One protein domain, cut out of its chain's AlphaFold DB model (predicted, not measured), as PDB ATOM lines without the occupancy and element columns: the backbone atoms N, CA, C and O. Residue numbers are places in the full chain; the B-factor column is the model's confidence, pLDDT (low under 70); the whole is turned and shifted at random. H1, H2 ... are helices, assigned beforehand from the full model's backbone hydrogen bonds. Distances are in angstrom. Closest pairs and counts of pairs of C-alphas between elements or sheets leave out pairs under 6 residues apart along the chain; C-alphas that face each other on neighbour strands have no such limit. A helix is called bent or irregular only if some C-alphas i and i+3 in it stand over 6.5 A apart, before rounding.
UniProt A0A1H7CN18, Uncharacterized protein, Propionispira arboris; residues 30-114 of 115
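This is residues 30 to 114 of the 115 residues of an uncharacterized protein of Propionispira arboris (UniProt A0A1H7CN18). Picture a narrow, open frame drawn out into a rod: the long helix H3 makes one long side and the length of the whole, and H1 makes most of the opposite side, with the tiny H2 at one end and H4 near the other. From H4 the backbone turns back, and the short H5 packs on H3 partway along it. The printed part has 85 residues with five named helices, in the order H1, H2, H3, H4, H5, and no named strand; the class is all helix. It is only just loose, close to compact, with a radius of gyration of the C-alphas of 14.5 A, and it spans 45 by 22 by 21 A.

Find C-alpha 62 at (-10.908, -54.254, -30.971); from there H3, residues 62 to 89, runs 39.9 A to C-alpha 89 at (-2.344, -15.324, -29.993), mostly along y. H1, residues 33 to 52, begins at C-alpha 33 at (3.446, -21.776, -33.947) and runs 28.7 A. H2 is residues 57 to 60, 5.2 A long. H4 is residues 93 to 101, 12.1 A long. H5, residues 108 to 114, is 9.2 A long and ends at C-alpha 114 at (-19.512, -41.226, -36.647); it is irregular, with C-alphas 109 and 112 7.3 A apart.

Start at H3, the hub, which touches three helices. With residues 72 to 76 alone it touches H5; the closest C-alphas, of Asn 75 and Phe 109, are 6.3 A apart. These two run opposite ways at a steep tilt of 37 degrees, only just past shallow. At residues 64 to 68 H3 touches H2 only at the corner, where the closest C-alphas, of Phe 58 and Gly 64, are 5.4 A apart. At residues 86 to 89 it touches H4 only at the corner, the closest C-alphas being those of Leu 86 and Ser 96, 6.8 A apart. Look next at H1, which is apart from H3. H1 only just touches H4, with residues 33 to 37 alone and 3 pairs of C-alphas within 8 A; the closest are those of Leu 37 and Tyr 99, 7.3 A apart. H1 and H4 run the same way at a shallow tilt of 5 degrees. H1 and H5 are close but not clearly touching, with the closest C-alphas, of Glu 47 and Ser 108, 7.4 A apart. In H1, H3 and H4 every O i to N i+4 pair is within hydrogen-bond range; H5 has 1 of 3, beside 2 of 4 O i to N i+3 pairs, and H2 is too short for an i+4 pair.

The two C-alphas farthest apart, those of Ser 61 and Thr 91, are 44.9 A from each other. The printed part has no cut and no long link. In the B-factor column the mean pLDDT of the printed part is 79.4; look for values under 70 at residues 31, 90 to 96, 98, 101 to 110 and 112 to 114.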
ATOM      1  N   LYS A  30       4.963 -25.481 -26.258       75.88
ATOM      2  CA  LYS A  30       6.230 -24.816 -26.622       75.88
ATOM      3  C   LYS A  30       6.045 -23.458 -27.304       75.88
ATOM      4  O   LYS A  30       7.033 -22.774 -27.549       75.88
ATOM      5  N   ASN A  31       4.802 -23.072 -27.604       68.25
ATOM      6  CA  ASN A  31       4.451 -21.877 -28.379       68.25
ATOM      7  C   ASN A  31       5.126 -21.807 -29.768       68.25
ATOM      8  O   ASN A  31       5.262 -20.727 -30.347       68.25
ATOM      9  N   ASP A  32       5.537 -22.960 -30.302       81.50
ATOM     10  CA  ASP A  32       6.148 -23.087 -31.622       81.50
ATOM     11  C   ASP A  32       5.038 -23.157 -32.676       81.50
ATOM     12  O   ASP A  32       4.451 -24.207 -32.955       81.50
ATOM     13  N   THR A  33       4.664 -21.975 -33.159       76.81
ATOM     14  CA  THR A  33       3.446 -21.776 -33.947       76.81
ATOM     15  C   THR A  33       3.573 -22.344 -35.354       76.81
ATOM     16  O   THR A  33       2.629 -22.963 -35.844       76.81
ATOM     17  N   ASP A  34       4.733 -22.183 -35.984       82.44
ATOM     18  CA  ASP A  34       4.961 -22.645 -37.353       82.44
ATOM     19  C   ASP A  34       4.912 -24.175 -37.416       82.44
ATOM     20  O   ASP A  34       4.181 -24.744 -38.229       82.44
ATOM     21  N   VAL A  35       5.575 -24.848 -36.467       86.56
ATOM     22  CA  VAL A  35       5.536 -26.312 -36.361       86.56
ATOM     23  C   VAL A  35       4.122 -26.808 -36.066       86.56
ATOM     24  O   VAL A  35       3.679 -27.800 -36.648       86.56
ATOM     25  N   PHE A  36       3.372 -26.118 -35.202       84.69
ATOM     26  CA  PHE A  36       1.977 -26.474 -34.948       84.69
ATOM     27  C   PHE A  36       1.111 -26.372 -36.215       84.69
ATOM     28  O   PHE A  36       0.322 -27.280 -36.486       84.69
ATOM     29  N   LEU A  37       1.258 -25.301 -37.002       83.75
ATOM     30  CA  LEU A  37       0.509 -25.116 -38.249       83.75
ATOM     31  C   LEU A  37       0.881 -26.166 -39.305       83.75
ATOM     32  O   LEU A  37      -0.001 -26.653 -40.017       83.75
ATOM     33  N   ASP A  38       2.147 -26.570 -39.381       89.12
ATOM     34  CA  ASP A  38       2.580 -27.647 -40.276       89.12
ATOM     35  C   ASP A  38       2.031 -29.013 -39.858       89.12
ATOM     36  O   ASP A  38       1.544 -29.771 -40.702       89.12
ATOM     37  N   LEU A  39       2.029 -29.321 -38.559       90.06
ATOM     38  CA  LEU A  39       1.402 -30.539 -38.043       90.06
ATOM     39  C   LEU A  39      -0.112 -30.533 -38.274       90.06
ATOM     40  O   LEU A  39      -0.683 -31.559 -38.643       90.06
ATOM     41  N   LEU A  40      -0.766 -29.380 -38.129       87.00
ATOM     42  CA  LEU A  40      -2.187 -29.223 -38.428       87.00
ATOM     43  C   LEU A  40      -2.488 -29.529 -39.905       87.00
ATOM     44  O   LEU A  40      -3.423 -30.277 -40.186       87.00
ATOM     45  N   ARG A  41      -1.678 -29.023 -40.845       88.75
ATOM     46  CA  ARG A  41      -1.809 -29.347 -42.281       88.75
ATOM     47  C   ARG A  41      -1.687 -30.847 -42.538       88.75
ATOM     48  O   ARG A  41      -2.524 -31.418 -43.236       88.75
ATOM     49  N   GLN A  42      -0.677 -31.490 -41.949       91.19
ATOM     50  CA  GLN A  42      -0.480 -32.936 -42.073       91.19
ATOM     51  C   GLN A  42      -1.665 -33.713 -41.491       91.19
ATOM     52  O   GLN A  42      -2.179 -34.634 -42.125       91.19
ATOM     53  N   ARG A  43      -2.165 -33.309 -40.318       90.25
ATOM     54  CA  ARG A  43      -3.340 -33.921 -39.689       90.25
ATOM     55  C   ARG A  43      -4.572 -33.828 -40.586       90.25
ATOM     56  O   ARG A  43      -5.268 -34.828 -40.740       90.25
ATOM     57  N   THR A  44      -4.832 -32.664 -41.185       87.94
ATOM     58  CA  THR A  44      -5.965 -32.469 -42.103       87.94
ATOM     59  C   THR A  44      -5.848 -33.365 -43.337       87.94
ATOM     60  O   THR A  44      -6.841 -33.946 -43.764       87.94
ATOM     61  N   PHE A  45      -4.641 -33.562 -43.873       90.00
ATOM     62  CA  PHE A  45      -4.422 -34.490 -44.984       90.00
ATOM     63  C   PHE A  45      -4.830 -35.931 -44.630       90.00
ATOM     64  O   PHE A  45      -5.593 -36.554 -45.371       90.00
ATOM     65  N   PHE A  46      -4.394 -36.450 -43.477       90.88
ATOM     66  CA  PHE A  46      -4.797 -37.791 -43.033       90.88
ATOM     67  C   PHE A  46      -6.283 -37.870 -42.666       90.88
ATOM     68  O   PHE A  46      -6.920 -38.885 -42.937       90.88
ATOM     69  N   GLU A  47      -6.862 -36.803 -42.107       88.12
ATOM     70  CA  GLU A  47      -8.301 -36.720 -41.846       88.12
ATOM     71  C   GLU A  47      -9.119 -36.940 -43.128       88.12
ATOM     72  O   GLU A  47     -10.071 -37.724 -43.131       88.12
ATOM     73  N   GLU A  48      -8.734 -36.288 -44.224       87.69
ATOM     74  CA  GLU A  48      -9.410 -36.432 -45.512       87.69
ATOM     75  C   GLU A  48      -9.176 -37.810 -46.149       87.69
ATOM     76  O   GLU A  48     -10.123 -38.405 -46.672       87.69
ATOM     77  N   LYS A  49      -7.971 -38.391 -46.025       88.62
ATOM     78  CA  LYS A  49      -7.729 -39.789 -46.437       88.62
ATOM     79  C   LYS A  49      -8.645 -40.764 -45.694       88.62
ATOM     80  O   LYS A  49      -9.298 -41.591 -46.320       88.62
ATOM     81  N   ILE A  50      -8.766 -40.620 -44.374       88.75
ATOM     82  CA  ILE A  50      -9.636 -41.464 -43.543       88.75
ATOM     83  C   ILE A  50     -11.110 -41.300 -43.937       88.75
ATOM     84  O   ILE A  50     -11.845 -42.281 -44.007       88.75
ATOM     85  N   LYS A  51     -11.566 -40.067 -44.203       84.62
ATOM     86  CA  LYS A  51     -12.960 -39.795 -44.597       84.62
ATOM     87  C   LYS A  51     -13.317 -40.363 -45.968       84.62
ATOM     88  O   LYS A  51     -14.466 -40.754 -46.164       84.62
ATOM     89  N   THR A  52     -12.369 -40.345 -46.902       85.19
ATOM     90  CA  THR A  52     -12.571 -40.783 -48.289       85.19
ATOM     91  C   THR A  52     -12.316 -42.276 -48.483       85.19
ATOM     92  O   THR A  52     -12.764 -42.834 -49.483       85.19
ATOM     93  N   ASN A  53     -11.661 -42.942 -47.525       81.69
ATOM     94  CA  ASN A  53     -11.475 -44.385 -47.553       81.69
ATOM     95  C   ASN A  53     -12.806 -45.110 -47.243       81.69
ATOM     96  O   ASN A  53     -13.358 -44.945 -46.149       81.69
ATOM     97  N   PRO A  54     -13.343 -45.917 -48.181       72.31
ATOM     98  CA  PRO A  54     -14.560 -46.688 -47.946       72.31
ATOM     99  C   PRO A  54     -14.351 -47.834 -46.947       72.31
ATOM    100  O   PRO A  54     -15.333 -48.336 -46.400       72.31
ATOM    101  N   GLU A  55     -13.104 -48.256 -46.708       80.12
ATOM    102  CA  GLU A  55     -12.796 -49.324 -45.767       80.12
ATOM    103  C   GLU A  55     -12.601 -48.784 -44.346       80.12
ATOM    104  O   GLU A  55     -11.769 -47.921 -44.070       80.12
ATOM    105  N   GLN A  56     -13.395 -49.327 -43.426       79.12
ATOM    106  CA  GLN A  56     -13.422 -48.962 -42.010       79.12
ATOM    107  C   GLN A  56     -13.388 -50.201 -41.102       79.12
ATOM    108  O   GLN A  56     -13.658 -50.110 -39.905       79.12
ATOM    109  N   SER A  57     -13.067 -51.376 -41.637       82.38
ATOM    110  CA  SER A  57     -12.947 -52.637 -40.903       82.38
ATOM    111  C   SER A  57     -11.969 -52.504 -39.742       82.38
ATOM    112  O   SER A  57     -12.289 -52.900 -38.619       82.38
ATOM    113  N   PHE A  58     -10.828 -51.845 -39.978       86.56
ATOM    114  CA  PHE A  58      -9.821 -51.626 -38.952       86.56
ATOM    115  C   PHE A  58     -10.390 -50.878 -37.742       86.56
ATOM    116  O   PHE A  58     -10.234 -51.359 -36.620       86.56
ATOM    117  N   ILE A  59     -11.098 -49.756 -37.933       88.00
ATOM    118  CA  ILE A  59     -11.604 -48.949 -36.805       88.00
ATOM    119  C   ILE A  59     -12.711 -49.668 -36.017       88.00
ATOM    120  O   ILE A  59     -12.911 -49.395 -34.836       88.00
ATOM    121  N   LYS A  60     -13.391 -50.640 -36.639       87.94
ATOM    122  CA  LYS A  60     -14.393 -51.509 -35.994       87.94
ATOM    123  C   LYS A  60     -13.778 -52.689 -35.236       87.94
ATOM    124  O   LYS A  60     -14.460 -53.310 -34.424       87.94
ATOM    125  N   SER A  61     -12.506 -53.004 -35.474       89.50
ATOM    126  CA  SER A  61     -11.789 -54.046 -34.733       89.50
ATOM    127  C   SER A  61     -11.540 -53.637 -33.270       89.50
ATOM    128  O   SER A  61     -11.523 -52.442 -32.957       89.50
ATOM    129  N   PRO A  62     -11.262 -54.586 -32.354       90.69
ATOM    130  CA  PRO A  62     -10.908 -54.254 -30.971       90.69
ATOM    131  C   PRO A  62      -9.706 -53.303 -30.862       90.69
ATOM    132  O   PRO A  62      -9.708 -52.394 -30.034       90.69
ATOM    133  N   GLN A  63      -8.698 -53.479 -31.721       89.19
ATOM    134  CA  GLN A  63      -7.508 -52.625 -31.751       89.19
ATOM    135  C   GLN A  63      -7.844 -51.217 -32.258       89.19
ATOM    136  O   GLN A  63      -7.429 -50.225 -31.658       89.19
ATOM    137  N   GLY A  64      -8.654 -51.127 -33.315       90.88
ATOM    138  CA  GLY A  64      -9.139 -49.855 -33.845       90.88
ATOM    139  C   GLY A  64      -9.979 -49.081 -32.835       90.88
ATOM    140  O   GLY A  64      -9.773 -47.886 -32.663       90.88
ATOM    141  N   GLN A  65     -10.846 -49.754 -32.080       92.06
ATOM    142  CA  GLN A  65     -11.658 -49.119 -31.037       92.06
ATOM    143  C   GLN A  65     -10.819 -48.557 -29.879       92.06
ATOM    144  O   GLN A  65     -11.149 -47.506 -29.325       92.06
ATOM    145  N   ILE A  66      -9.714 -49.218 -29.515       94.06
ATOM    146  CA  ILE A  66      -8.754 -48.682 -28.536       94.06
ATOM    147  C   ILE A  66      -8.108 -47.403 -29.083       94.06
ATOM    148  O   ILE A  66      -8.082 -46.386 -28.386       94.06
ATOM    149  N   LEU A  67      -7.646 -47.437 -30.336       93.06
ATOM    150  CA  LEU A  67      -7.046 -46.281 -30.996       93.06
ATOM    151  C   LEU A  67      -8.042 -45.119 -31.129       93.06
ATOM    152  O   LEU A  67      -7.704 -43.982 -30.813       93.06
ATOM    153  N   LEU A  68      -9.286 -45.398 -31.523       91.19
ATOM    154  CA  LEU A  68     -10.347 -44.402 -31.668       91.19
ATOM    155  C   LEU A  68     -10.631 -43.690 -30.342       91.19
ATOM    156  O   LEU A  68     -10.700 -42.461 -30.299       91.19
ATOM    157  N   LYS A  69     -10.736 -44.441 -29.239       91.50
ATOM    158  CA  LYS A  69     -10.907 -43.863 -27.897       91.50
ATOM    159  C   LYS A  69      -9.745 -42.951 -27.520       91.50
ATOM    160  O   LYS A  69      -9.962 -41.883 -26.944       91.50
ATOM    161  N   GLU A  70      -8.519 -43.352 -27.847       91.56
ATOM    162  CA  GLU A  70      -7.348 -42.515 -27.617       91.56
ATOM    163  C   GLU A  70      -7.396 -41.233 -28.456       91.56
ATOM    164  O   GLU A  70      -7.204 -40.148 -27.905       91.56
ATOM    165  N   ILE A  71      -7.719 -41.341 -29.746       90.38
ATOM    166  CA  ILE A  71      -7.880 -40.201 -30.651       90.38
ATOM    167  C   ILE A  71      -8.931 -39.227 -30.115       90.38
ATOM    168  O   ILE A  71      -8.657 -38.034 -30.017       90.38
ATOM    169  N   ILE A  72     -10.109 -39.714 -29.715       89.38
ATOM    170  CA  ILE A  72     -11.184 -38.874 -29.164       89.38
ATOM    171  C   ILE A  72     -10.691 -38.117 -27.925       89.38
ATOM    172  O   ILE A  72     -10.954 -36.921 -27.779       89.38
ATOM    173  N   ARG A  73      -9.957 -38.793 -27.032       89.81
ATOM    174  CA  ARG A  73      -9.389 -38.174 -25.827       89.81
ATOM    175  C   ARG A  73      -8.369 -37.089 -26.178       89.81
ATOM    176  O   ARG A  73      -8.470 -35.985 -25.648       89.81
ATOM    177  N   VAL A  74      -7.409 -37.393 -27.055       89.00
ATOM    178  CA  VAL A  74      -6.359 -36.446 -27.475       89.00
ATOM    179  C   VAL A  74      -6.972 -35.251 -28.193       89.00
ATOM    180  O   VAL A  74      -6.653 -34.116 -27.851       89.00
ATOM    181  N   ASN A  75      -7.916 -35.489 -29.106       86.94
ATOM    182  CA  ASN A  75      -8.638 -34.433 -29.799       86.94
ATOM    183  C   ASN A  75      -9.272 -33.486 -28.781       86.94
ATOM    184  O   ASN A  75      -8.958 -32.298 -28.803       86.94
ATOM    185  N   LYS A  76     -10.087 -33.986 -27.837       85.44
ATOM    186  CA  LYS A  76     -10.747 -33.144 -26.816       85.44
ATOM    187  C   LYS A  76      -9.770 -32.216 -26.085       85.44
ATOM    188  O   LYS A  76     -10.087 -31.042 -25.905       85.44
ATOM    189  N   VAL A  77      -8.589 -32.717 -25.712       87.44
ATOM    190  CA  VAL A  77      -7.533 -31.908 -25.078       87.44
ATOM    191  C   VAL A  77      -6.975 -30.863 -26.046       87.44
ATOM    192  O   VAL A  77      -6.919 -29.683 -25.695       87.44
ATOM    193  N   LEU A  78      -6.633 -31.265 -27.274       85.50
ATOM    194  CA  LEU A  78      -6.140 -30.360 -28.313       85.50
ATOM    195  C   LEU A  78      -7.096 -29.194 -28.566       85.50
ATOM    196  O   LEU A  78      -6.638 -28.063 -28.660       85.50
ATOM    197  N   LEU A  79      -8.408 -29.430 -28.650       83.25
ATOM    198  CA  LEU A  79      -9.385 -28.356 -28.885       83.25
ATOM    199  C   LEU A  79      -9.386 -27.329 -27.768       83.25
ATOM    200  O   LEU A  79      -9.351 -26.131 -28.034       83.25
ATOM    201  N   GLN A  80      -9.395 -27.792 -26.519       84.69
ATOM    202  CA  GLN A  80      -9.356 -26.900 -25.365       84.69
ATOM    203  C   GLN A  80      -8.071 -26.069 -25.365       84.69
ATOM    204  O   GLN A  80      -8.132 -24.841 -25.269       84.69
ATOM    205  N   LYS A  81      -6.914 -26.717 -25.540       85.25
ATOM    206  CA  LYS A  81      -5.622 -26.025 -25.585       85.25
ATOM    207  C   LYS A  81      -5.527 -25.055 -26.759       85.25
ATOM    208  O   LYS A  81      -5.081 -23.929 -26.568       85.25
ATOM    209  N   THR A  82      -6.008 -25.444 -27.936       80.88
ATOM    210  CA  THR A  82      -5.995 -24.598 -29.136       80.88
ATOM    211  C   THR A  82      -6.902 -23.383 -28.962       80.88
ATOM    212  O   THR A  82      -6.495 -22.282 -29.306       80.88
ATOM    213  N   HIS A  83      -8.084 -23.518 -28.347       80.88
ATOM    214  CA  HIS A  83      -8.924 -22.360 -28.016       80.88
ATOM    215  C   HIS A  83      -8.234 -21.387 -27.058       80.88
ATOM    216  O   HIS A  83      -8.291 -20.172 -27.260       80.88
ATOM    217  N   ILE A  84      -7.576 -21.901 -26.014       82.94
ATOM    218  CA  ILE A  84      -6.820 -21.070 -25.069       82.94
ATOM    219  C   ILE A  84      -5.661 -20.377 -25.787       82.94
ATOM    220  O   ILE A  84      -5.453 -19.179 -25.603       82.94
ATOM    221  N   TRP A  85      -4.920 -21.118 -26.606       80.75
ATOM    222  CA  TRP A  85      -3.791 -20.606 -27.365       80.75
ATOM    223  C   TRP A  85      -4.219 -19.539 -28.379       80.75
ATOM    224  O   TRP A  85      -3.682 -18.442 -28.322       80.75
ATOM    225  N   LEU A  86      -5.262 -19.780 -29.183       76.56
ATOM    226  CA  LEU A  86      -5.835 -18.792 -30.109       76.56
ATOM    227  C   LEU A  86      -6.260 -17.515 -29.387       76.56
ATOM    228  O   LEU A  86      -5.995 -16.412 -29.851       76.56
ATOM    229  N   ASN A  87      -6.887 -17.635 -28.214       77.50
ATOM    230  CA  ASN A  87      -7.250 -16.461 -27.423       77.50
ATOM    231  C   ASN A  87      -6.025 -15.660 -26.954       77.50
ATOM    232  O   ASN A  87      -6.123 -14.439 -26.846       77.50
ATOM    233  N   LYS A  88      -4.887 -16.318 -26.706       75.44
ATOM    234  CA  LYS A  88      -3.614 -15.667 -26.358       75.44
ATOM    235  C   LYS A  88      -2.893 -15.088 -27.579       75.44
ATOM    236  O   LYS A  88      -2.240 -14.059 -27.449       75.44
ATOM    237  N   THR A  89      -3.017 -15.718 -28.745       70.00
ATOM    238  CA  THR A  89      -2.344 -15.324 -29.993       70.00
ATOM    239  C   THR A  89      -3.190 -14.428 -30.894       70.00
ATOM    240  O   THR A  89      -2.737 -14.078 -31.974       70.00
ATOM    241  N   LYS A  90      -4.372 -13.972 -30.451       65.06
ATOM    242  CA  LYS A  90      -5.266 -13.042 -31.177       65.06
ATOM    243  C   LYS A  90      -4.616 -11.730 -31.639       65.06
ATOM    244  O   LYS A  90      -5.148 -11.075 -32.528       65.06
ATOM    245  N   THR A  91      -3.487 -11.331 -31.058       61.44
ATOM    246  CA  THR A  91      -2.687 -10.189 -31.530       61.44
ATOM    247  C   THR A  91      -1.833 -10.520 -32.759       61.44
ATOM    248  O   THR A  91      -1.356  -9.605 -33.427       61.44
ATOM    249  N   ASN A  92      -1.662 -11.803 -33.084       66.75
ATOM    250  CA  ASN A  92      -0.876 -12.310 -34.198       66.75
ATOM    251  C   ASN A  92      -1.806 -12.753 -35.344       66.75
ATOM    252  O   ASN A  92      -2.335 -13.868 -35.371       66.75
ATOM    253  N   ARG A  93      -2.065 -11.820 -36.266       64.44
ATOM    254  CA  ARG A  93      -3.099 -11.921 -37.313       64.44
ATOM    255  C   ARG A  93      -2.900 -13.125 -38.238       64.44
ATOM    256  O   ARG A  93      -3.875 -13.791 -38.584       64.44
ATOM    257  N   ASP A  94      -1.649 -13.435 -38.555       67.38
ATOM    258  CA  ASP A  94      -1.268 -14.520 -39.468       67.38
ATOM    259  C   ASP A  94      -1.641 -15.895 -38.904       67.38
ATOM    260  O   ASP A  94      -2.073 -16.788 -39.631       67.38
ATOM    261  N   VAL A  95      -1.562 -16.044 -37.580       69.19
ATOM    262  CA  VAL A  95      -1.859 -17.288 -36.868       69.19
ATOM    263  C   VAL A  95      -3.358 -17.575 -36.855       69.19
ATOM    264  O   VAL A  95      -3.780 -18.693 -37.157       69.19
ATOM    265  N   SER A  96      -4.168 -16.553 -36.548       68.44
ATOM    266  CA  SER A  96      -5.634 -16.659 -36.601       68.44
ATOM    267  C   SER A  96      -6.088 -17.007 -38.015       68.44
ATOM    268  O   SER A  96      -6.862 -17.943 -38.205       68.44
ATOM    269  N   GLN A  97      -5.541 -16.315 -39.021       72.88
ATOM    270  CA  GLN A  97      -5.913 -16.521 -40.415       72.88
ATOM    271  C   GLN A  97      -5.491 -17.900 -40.936       72.88
ATOM    272  O   GLN A  97      -6.283 -18.558 -41.609       72.88
ATOM    273  N   ALA A  98      -4.282 -18.374 -40.619       68.69
ATOM    274  CA  ALA A  98      -3.824 -19.696 -41.036       68.69
ATOM    275  C   ALA A  98      -4.700 -20.805 -40.434       68.69
ATOM    276  O   ALA A  98      -5.135 -21.701 -41.156       68.69
ATOM    277  N   TYR A  99      -5.034 -20.709 -39.147       72.75
ATOM    278  CA  TYR A  99      -5.910 -21.673 -38.488       72.75
ATOM    279  C   TYR A  99      -7.335 -21.664 -39.063       72.75
ATOM    280  O   TYR A  99      -7.879 -22.720 -39.389       72.75
ATOM    281  N   GLU A 100      -7.929 -20.478 -39.231       71.50
ATOM    282  CA  GLU A 100      -9.256 -20.316 -39.839       71.50
ATOM    283  C   GLU A 100      -9.286 -20.847 -41.280       71.50
ATOM    284  O   GLU A 100     -10.214 -21.567 -41.649       71.50
ATOM    285  N   SER A 101      -8.246 -20.566 -42.076       65.44
ATOM    286  CA  SER A 101      -8.134 -21.022 -43.471       65.44
ATOM    287  C   SER A 101      -8.006 -22.536 -43.610       65.44
ATOM    288  O   SER A 101      -8.509 -23.110 -44.572       65.44
ATOM    289  N   LEU A 102      -7.368 -23.191 -42.634       61.88
ATOM    290  CA  LEU A 102      -7.234 -24.645 -42.608       61.88
ATOM    291  C   LEU A 102      -8.534 -25.329 -42.194       61.88
ATOM    292  O   LEU A 102      -8.605 -26.556 -42.234       61.88
ATOM    293  N   GLY A 103      -9.560 -24.546 -41.834       55.97
ATOM    294  CA  GLY A 103     -10.914 -25.032 -41.667       55.97
ATOM    295  C   GLY A 103     -10.946 -26.211 -40.715       55.97
ATOM    296  O   GLY A 103     -11.548 -27.230 -41.055       55.97
ATOM    297  N   TYR A 104     -10.276 -26.091 -39.556       61.75
ATOM    298  CA  TYR A 104     -10.369 -27.059 -38.463       61.75
ATOM    299  C   TYR A 104     -11.805 -27.060 -37.943       61.75
ATOM    300  O   TYR A 104     -12.177 -26.464 -36.933       61.75
ATOM    301  N   THR A 105     -12.661 -27.662 -38.750       53.88
ATOM    302  CA  THR A 105     -14.058 -27.858 -38.491       53.88
ATOM    303  C   THR A 105     -14.117 -28.914 -37.406       53.88
ATOM    304  O   THR A 105     -13.361 -29.883 -37.397       53.88
ATOM    305  N   ASN A 106     -15.045 -28.736 -36.479       57.03
ATOM    306  CA  ASN A 106     -15.335 -29.642 -35.369       57.03
ATOM    307  C   ASN A 106     -15.700 -31.092 -35.796       57.03
ATOM    308  O   ASN A 106     -16.275 -31.841 -35.014       57.03
ATOM    309  N   GLN A 107     -15.446 -31.516 -37.035       59.41
ATOM    310  CA  GLN A 107     -15.867 -32.806 -37.569       59.41
ATOM    311  C   GLN A 107     -15.008 -33.970 -37.066       59.41
ATOM    312  O   GLN A 107     -15.587 -34.982 -36.673       59.41
ATOM    313  N   SER A 108     -13.675 -33.835 -36.974       60.09
ATOM    314  CA  SER A 108     -12.833 -34.866 -36.330       60.09
ATOM    315  C   SER A 108     -13.051 -34.996 -34.821       60.09
ATOM    316  O   SER A 108     -12.679 -36.000 -34.216       60.09
ATOM    317  N   PHE A 109     -13.723 -34.022 -34.206       57.62
ATOM    318  CA  PHE A 109     -14.167 -34.088 -32.810       57.62
ATOM    319  C   PHE A 109     -15.411 -34.922 -32.604       57.62
ATOM    320  O   PHE A 109     -15.605 -35.432 -31.507       57.62
ATOM    321  N   ARG A 110     -16.227 -35.053 -33.652       63.91
ATOM    322  CA  ARG A 110     -17.481 -35.807 -33.643       63.91
ATOM    323  C   ARG A 110     -17.303 -37.248 -34.107       63.91
ATOM    324  O   ARG A 110     -18.274 -37.908 -34.467       63.91
ATOM    325  N   TRP A 111     -16.067 -37.741 -34.160       73.69
ATOM    326  CA  TRP A 111     -15.797 -39.133 -34.518       73.69
ATOM    327  C   TRP A 111     -16.384 -40.124 -33.514       73.69
ATOM    328  O   TRP A 111     -16.740 -41.219 -33.922       73.69
ATOM    329  N   ASP A 112     -16.606 -39.700 -32.269       68.31
ATOM    330  CA  ASP A 112     -17.396 -40.430 -31.270       68.31
ATOM    331  C   ASP A 112     -18.865 -40.656 -31.676       68.31
ATOM    332  O   ASP A 112     -19.526 -41.519 -31.110       68.31
ATOM    333  N   GLN A 113     -19.384 -39.885 -32.636       68.19
ATOM    334  CA  GLN A 113     -20.739 -40.025 -33.181       68.19
ATOM    335  C   GLN A 113     -20.772 -40.645 -34.585       68.19
ATOM    336  O   GLN A 113     -21.857 -40.919 -35.096       68.19
ATOM    337  N   LYS A 114     -19.614 -40.800 -35.241       69.50
ATOM    338  CA  LYS A 114     -19.512 -41.226 -36.647       69.50
ATOM    339  C   LYS A 114     -19.033 -42.674 -36.805       69.50
ATOM    340  O   LYS A 114     -19.376 -43.293 -37.810       69.50
TER     341      LYS A 114